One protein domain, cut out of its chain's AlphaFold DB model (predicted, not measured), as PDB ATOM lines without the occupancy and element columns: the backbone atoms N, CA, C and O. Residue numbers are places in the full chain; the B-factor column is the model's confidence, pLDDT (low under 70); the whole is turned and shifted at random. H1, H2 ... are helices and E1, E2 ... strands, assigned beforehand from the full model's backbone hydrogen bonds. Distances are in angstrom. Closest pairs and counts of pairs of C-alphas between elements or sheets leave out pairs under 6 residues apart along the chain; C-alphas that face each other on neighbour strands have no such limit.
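AT A GLANCE: This is residues 14 to 38 and 101 to 119 of the 172 residues of an uncharacterized protein of Hyphomicrobiales bacterium (UniProt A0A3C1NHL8). A narrow three-stranded ribbon of a sheet makes a long body, and one helix, H1, runs on from the end of its edge strand E3, with its far part sticking out past the sheet. E1 and E2 form a hairpin, with the loop of residues 22 to 28 at the same end as the start of H1, and E3 lies along the other side of E2. The printed part has 44 residues, with three named strands and one named helix in the order E1, E2, E3, H1; the sheet's order is E1, E2, E3, antiparallel throughout. The class is mixed, helices and strands. The whole is loose, with a radius of gyration of the C-alphas of 13.1 A, and elongated, spanning 40 by 21 by 12 A.

IN THESE COORDINATES: The printed part begins at Leu 14. E1 is residues 16 to 21, from C-alpha 16 at (-22.603, -2.079, 80.781), 16.8 A from first to last C-alpha. E2 is residues 29 to 36, 22.7 A long, and is the longest strand by residues, beginning with C-alpha 29 at (-14.181, 14.415, 92.692). E3 is residues 101 to 106, 16.8 A long. H1 is residues 107 to 116, 14.1 A long, and ends with C-alpha 116 at (4.556, 11.763, 90.665).

HOW THE PARTS SIT: E2 is the inner strand of the sheet, and E1 and E3 are its edge strands. E1 and E2 are antiparallel at 161 degrees. The C-alphas of Ser 18 and Gly 34 face each other at 3.9 A, and N 19 and O 33 are within hydrogen-bond range at 2.9 A, as are N 21 and O 31 at 2.8 A. E2 and E3 are antiparallel at 168 degrees. The C-alphas of Val 29 and Pro 106 face each other at 4.4 A, and N 103 and O 32 are within hydrogen-bond range at 2.8 A. H1 is on the sheet but only grazes it, with its residues 107 to 110. The closest C-alphas of E2 and H1 are those of Val 29 and Ser 107, 5.1 A apart. In H1 every O i to N i+4 pair is within hydrogen-bond range.

THE WHOLE: The two C-alphas farthest apart are those of Thr 38 and Arg 116, at 40.0 A. Residues 112 to 119, of which 112 to 116 belong to H1, stand free; the body without them spans 36 by 14 by 10 A. Residues 39 to 100 are not printed, and C-alphas 38 and 101 are 15.1 A apart across this cut, which lies in the link from E2 to E3. The link from E1 to E2 is short and that from E3 to H1 is tight. The mean pLDDT of the printed part is 89.3, and residues 118 to 119 are under 70.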
ATOM      1  N   LEU A  14     -21.910  -9.341  80.167       94.62
ATOM      2  CA  LEU A  14     -22.918  -8.373  80.596       94.62
ATOM      3  C   LEU A  14     -22.607  -7.007  79.979       94.62
ATOM      4  O   LEU A  14     -21.576  -6.415  80.317       94.62
ATOM      5  N   PRO A  15     -23.449  -6.494  79.062       95.38
ATOM      6  CA  PRO A  15     -23.317  -5.123  78.601       95.38
ATOM      7  C   PRO A  15     -23.508  -4.134  79.753       95.38
ATOM      8  O   PRO A  15     -24.415  -4.269  80.582       95.38
ATOM      9  N   LEU A  16     -22.649  -3.120  79.769       94.12
ATOM     10  CA  LEU A  16     -22.603  -2.079  80.781       94.12
ATOM     11  C   LEU A  16     -22.749  -0.717  80.111       94.12
ATOM     12  O   LEU A  16     -22.102  -0.440  79.099       94.12
ATOM     13  N   PHE A  17     -23.575   0.131  80.713       94.56
ATOM     14  CA  PHE A  17     -23.749   1.524  80.326       94.56
ATOM     15  C   PHE A  17     -23.390   2.414  81.506       94.56
ATOM     16  O   PHE A  17     -23.799   2.151  82.638       94.56
ATOM     17  N   SER A  18     -22.614   3.459  81.240       94.19
ATOM     18  CA  SER A  18     -22.076   4.343  82.268       94.19
ATOM     19  C   SER A  18     -22.062   5.791  81.817       94.19
ATOM     20  O   SER A  18     -21.913   6.063  80.625       94.19
ATOM     21  N   ASP A  19     -22.145   6.687  82.789       92.00
ATOM     22  CA  ASP A  19     -21.986   8.127  82.628       92.00
ATOM     23  C   ASP A  19     -21.007   8.650  83.685       92.00
ATOM     24  O   ASP A  19     -20.841   8.048  84.755       92.00
ATOM     25  N   ASP A  20     -20.339   9.755  83.374       91.50
ATOM     26  CA  ASP A  20     -19.369  10.391  84.257       91.50
ATOM     27  C   ASP A  20     -19.785  11.809  84.656       91.50
ATOM     28  O   ASP A  20     -20.417  12.556  83.909       91.50
ATOM     29  N   SER A  21     -19.427  12.188  85.879       88.38
ATOM     30  CA  SER A  21     -19.662  13.521  86.419       88.38
ATOM     31  C   SER A  21     -18.398  14.086  87.050       88.38
ATOM     32  O   SER A  21     -17.592  13.373  87.649       88.38
ATOM     33  N   GLY A  22     -18.255  15.405  86.946       87.12
ATOM     34  CA  GLY A  22     -17.083  16.139  87.406       87.12
ATOM     35  C   GLY A  22     -15.954  16.144  86.378       87.12
ATOM     36  O   GLY A  22     -15.748  15.208  85.614       87.12
ATOM     37  N   LYS A  23     -15.195  17.238  86.353       85.75
ATOM     38  CA  LYS A  23     -13.984  17.352  85.536       85.75
ATOM     39  C   LYS A  23     -12.783  17.338  86.451       85.75
ATOM     40  O   LYS A  23     -12.735  18.119  87.395       85.75
ATOM     41  N   LEU A  24     -11.765  16.563  86.093       79.50
ATOM     42  CA  LEU A  24     -10.560  16.438  86.910       79.50
ATOM     43  C   LEU A  24      -9.879  17.786  87.193       79.50
ATOM     44  O   LEU A  24      -9.175  17.902  88.181       79.50
ATOM     45  N   LYS A  25     -10.070  18.811  86.355       79.56
ATOM     46  CA  LYS A  25      -9.517  20.154  86.583       79.56
ATOM     47  C   LYS A  25     -10.334  20.988  87.580       79.56
ATOM     48  O   LYS A  25      -9.749  21.695  88.389       79.56
ATOM     49  N   ASP A  26     -11.660  20.890  87.517       84.88
ATOM     50  CA  ASP A  26     -12.574  21.880  88.107       84.88
ATOM     51  C   ASP A  26     -13.482  21.282  89.200       84.88
ATOM     52  O   ASP A  26     -14.342  21.967  89.746       84.88
ATOM     53  N   SER A  27     -13.351  19.989  89.499       86.94
ATOM     54  CA  SER A  27     -14.189  19.273  90.467       86.94
ATOM     55  C   SER A  27     -13.329  18.594  91.526       86.94
ATOM     56  O   SER A  27     -12.258  18.074  91.216       86.94
ATOM     57  N   ALA A  28     -13.797  18.580  92.778       90.44
ATOM     58  CA  ALA A  28     -13.110  17.909  93.888       90.44
ATOM     59  C   ALA A  28     -13.062  16.384  93.707       90.44
ATOM     60  O   ALA A  28     -12.102  15.736  94.126       90.44
ATOM     61  N   VAL A  29     -14.079  15.830  93.047       92.69
ATOM     62  CA  VAL A  29     -14.181  14.415  92.692       92.69
ATOM     63  C   VAL A  29     -14.636  14.264  91.243       92.69
ATOM     64  O   VAL A  29     -15.393  15.095  90.730       92.69
ATOM     65  N   CYS A  30     -14.201  13.181  90.613       92.19
ATOM     66  CA  CYS A  30     -14.807  12.626  89.411       92.19
ATOM     67  C   CYS A  30     -15.556  11.350  89.793       92.19
ATOM     68  O   CYS A  30     -15.033  10.521  90.536       92.19
ATOM     69  N   VAL A  31     -16.773  11.192  89.289       94.00
ATOM     70  CA  VAL A  31     -17.620  10.029  89.552       94.00
ATOM     71  C   VAL A  31     -17.898   9.338  88.231       94.00
ATOM     72  O   VAL A  31     -18.359   9.986  87.301       94.00
ATOM     73  N   LEU A  32     -17.649   8.035  88.159       94.62
ATOM     74  CA  LEU A  32     -18.143   7.167  87.098       94.62
ATOM     75  C   LEU A  32     -19.209   6.268  87.709       94.62
ATOM     76  O   LEU A  32     -18.929   5.540  88.661       94.62
ATOM     77  N   ALA A  33     -20.417   6.308  87.171       95.00
ATOM     78  CA  ALA A  33     -21.501   5.455  87.625       95.00
ATOM     79  C   ALA A  33     -22.185   4.800  86.436       95.00
ATOM     80  O   ALA A  33     -22.154   5.305  85.314       95.00
ATOM     81  N   GLY A  34     -22.812   3.660  86.673       95.00
ATOM     82  CA  GLY A  34     -23.514   2.969  85.613       95.00
ATOM     83  C   GLY A  34     -24.236   1.732  86.089       95.00
ATOM     84  O   GLY A  34     -24.243   1.398  87.274       95.00
ATOM     85  N   TYR A  35     -24.822   1.046  85.121       97.44
ATOM     86  CA  TYR A  35     -25.565  -0.180  85.330       97.44
ATOM     87  C   TYR A  35     -25.093  -1.248  84.355       97.44
ATOM     88  O   TYR A  35     -24.728  -0.965  83.211       97.44
ATOM     89  N   LEU A  36     -25.130  -2.491  84.816       96.75
ATOM     90  CA  LEU A  36     -24.894  -3.678  84.008       96.75
ATOM     91  C   LEU A  36     -26.135  -4.565  84.024       96.75
ATOM     92  O   LEU A  36     -26.879  -4.608  85.009       96.75
ATOM     93  N   SER A  37     -26.369  -5.245  82.908       97.25
ATOM     94  CA  SER A  37     -27.485  -6.175  82.729       97.25
ATOM     95  C   SER A  37     -27.183  -7.154  81.594       97.25
ATOM     96  O   SER A  37     -26.099  -7.098  81.012       97.25
ATOM     97  N   THR A  38     -28.118  -8.047  81.268       96.06
ATOM     98  CA  THR A  38     -28.043  -8.865  80.047       96.06
ATOM     99  C   THR A  38     -28.461  -8.065  78.812       96.06
ATOM    100  O   THR A  38     -29.099  -7.016  78.916       96.06
ATOM    101  N   PHE A 101     -23.105   0.222  89.658       95.12
ATOM    102  CA  PHE A 101     -21.769   0.441  90.192       95.12
ATOM    103  C   PHE A 101     -21.470   1.936  90.253       95.12
ATOM    104  O   PHE A 101     -22.006   2.735  89.482       95.12
ATOM    105  N   ILE A 102     -20.584   2.295  91.176       96.19
ATOM    106  CA  ILE A 102     -20.067   3.647  91.334       96.19
ATOM    107  C   ILE A 102     -18.568   3.568  91.609       96.19
ATOM    108  O   ILE A 102     -18.105   2.731  92.379       96.19
ATOM    109  N   SER A 103     -17.813   4.446  90.965       94.56
ATOM    110  CA  SER A 103     -16.401   4.680  91.226       94.56
ATOM    111  C   SER A 103     -16.202   6.171  91.433       94.56
ATOM    112  O   SER A 103     -16.605   6.980  90.596       94.56
ATOM    113  N   VAL A 104     -15.609   6.535  92.565       94.88
ATOM    114  CA  VAL A 104     -15.346   7.926  92.936       94.88
ATOM    115  C   VAL A 104     -13.843   8.114  93.022       94.88
ATOM    116  O   VAL A 104     -13.165   7.417  93.772       94.88
ATOM    117  N   ILE A 105     -13.329   9.069  92.255       92.56
ATOM    118  CA  ILE A 105     -11.909   9.404  92.200       92.56
ATOM    119  C   ILE A 105     -11.733  10.819  92.758       92.56
ATOM    120  O   ILE A 105     -12.167  11.782  92.118       92.56
ATOM    121  N   PRO A 106     -11.095  10.977  93.931       92.25
ATOM    122  CA  PRO A 106     -10.693  12.281  94.440       92.25
ATOM    123  C   PRO A 106      -9.672  12.939  93.509       92.25
ATOM    124  O   PRO A 106      -8.615  12.371  93.225       92.25
ATOM    125  N   SER A 107      -9.970  14.150  93.045       90.56
ATOM    126  CA  SER A 107      -9.173  14.797  92.004       90.56
ATOM    127  C   SER A 107      -7.788  15.220  92.492       90.56
ATOM    128  O   SER A 107      -6.828  15.098  91.740       90.56
ATOM    129  N   GLU A 108      -7.660  15.708  93.729       90.25
ATOM    130  CA  GLU A 108      -6.375  16.196  94.258       90.25
ATOM    131  C   GLU A 108      -5.349  15.061  94.448       90.25
ATOM    132  O   GLU A 108      -4.299  15.124  93.805       90.25
ATOM    133  N   PRO A 109      -5.649  13.976  95.194       88.81
ATOM    134  CA  PRO A 109      -4.742  12.831  95.290       88.81
ATOM    135  C   PRO A 109      -4.420  12.227  93.924       88.81
ATOM    136  O   PRO A 109      -3.263  11.931  93.642       88.81
ATOM    137  N   PHE A 110      -5.419  12.109  93.039       88.25
ATOM    138  CA  PHE A 110      -5.199  11.583  91.696       88.25
ATOM    139  C   PHE A 110      -4.230  12.453  90.888       88.25
ATOM    140  O   PHE A 110      -3.337  11.924  90.232       88.25
ATOM    141  N   ARG A 111      -4.367  13.786  90.932       86.06
ATOM    142  CA  ARG A 111      -3.450  14.708  90.242       86.06
ATOM    143  C   ARG A 111      -2.037  14.642  90.817       86.06
ATOM    144  O   ARG A 111      -1.090  14.596  90.035       86.06
ATOM    145  N   ALA A 112      -1.900  14.620  92.142       86.31
ATOM    146  CA  ALA A 112      -0.606  14.521  92.814       86.31
ATOM    147  C   ALA A 112       0.116  13.211  92.450       86.31
ATOM    148  O   ALA A 112       1.281  13.225  92.047       86.31
ATOM    149  N   ASP A 113      -0.602  12.089  92.493       86.06
ATOM    150  CA  ASP A 113      -0.081  10.776  92.119       86.06
ATOM    151  C   ASP A 113       0.245  10.690  90.623       86.06
ATOM    152  O   ASP A 113       1.308  10.196  90.247       86.06
ATOM    153  N   HIS A 114      -0.619  11.228  89.759       83.62
ATOM    154  CA  HIS A 114      -0.383  11.279  88.317       83.62
ATOM    155  C   HIS A 114       0.836  12.148  87.957       83.62
ATOM    156  O   HIS A 114       1.572  11.819  87.028       83.62
ATOM    157  N   ALA A 115       1.080  13.245  88.683       84.75
ATOM    158  CA  ALA A 115       2.287  14.055  88.519       84.75
ATOM    159  C   ALA A 115       3.546  13.301  88.984       84.75
ATOM    160  O   ALA A 115       4.570  13.348  88.300       84.75
ATOM    161  N   ARG A 116       3.455  12.560  90.099       82.44
ATOM    162  CA  ARG A 116       4.556  11.763  90.665       82.44
ATOM    163  C   ARG A 116       4.951  10.575  89.789       82.44
ATOM    164  O   ARG A 116       6.134  10.284  89.665       82.44
ATOM    165  N   MET A 117       3.981   9.884  89.190       78.31
ATOM    166  CA  MET A 117       4.238   8.673  88.399       78.31
ATOM    167  C   MET A 117       4.954   8.944  87.067       78.31
ATOM    168  O   MET A 117       5.464   8.008  86.452       78.31
ATOM    169  N   GLY A 118       5.016  10.203  86.610       68.94
ATOM    170  CA  GLY A 118       5.437  10.526  85.248       68.94
ATOM    171  C   GLY A 118       4.480   9.919  84.211       68.94
ATOM    172  O   GLY A 118       3.688   9.024  84.498       68.94
ATOM    173  N   ARG A 119       4.500  10.398  82.961       59.53
ATOM    174  CA  ARG A 119       3.735   9.705  81.908       59.53
ATOM    175  C   ARG A 119       4.337   8.308  81.746       59.53
ATOM    176  O   ARG A 119       5.535   8.245  81.454       59.53
TER     177      ARG A 119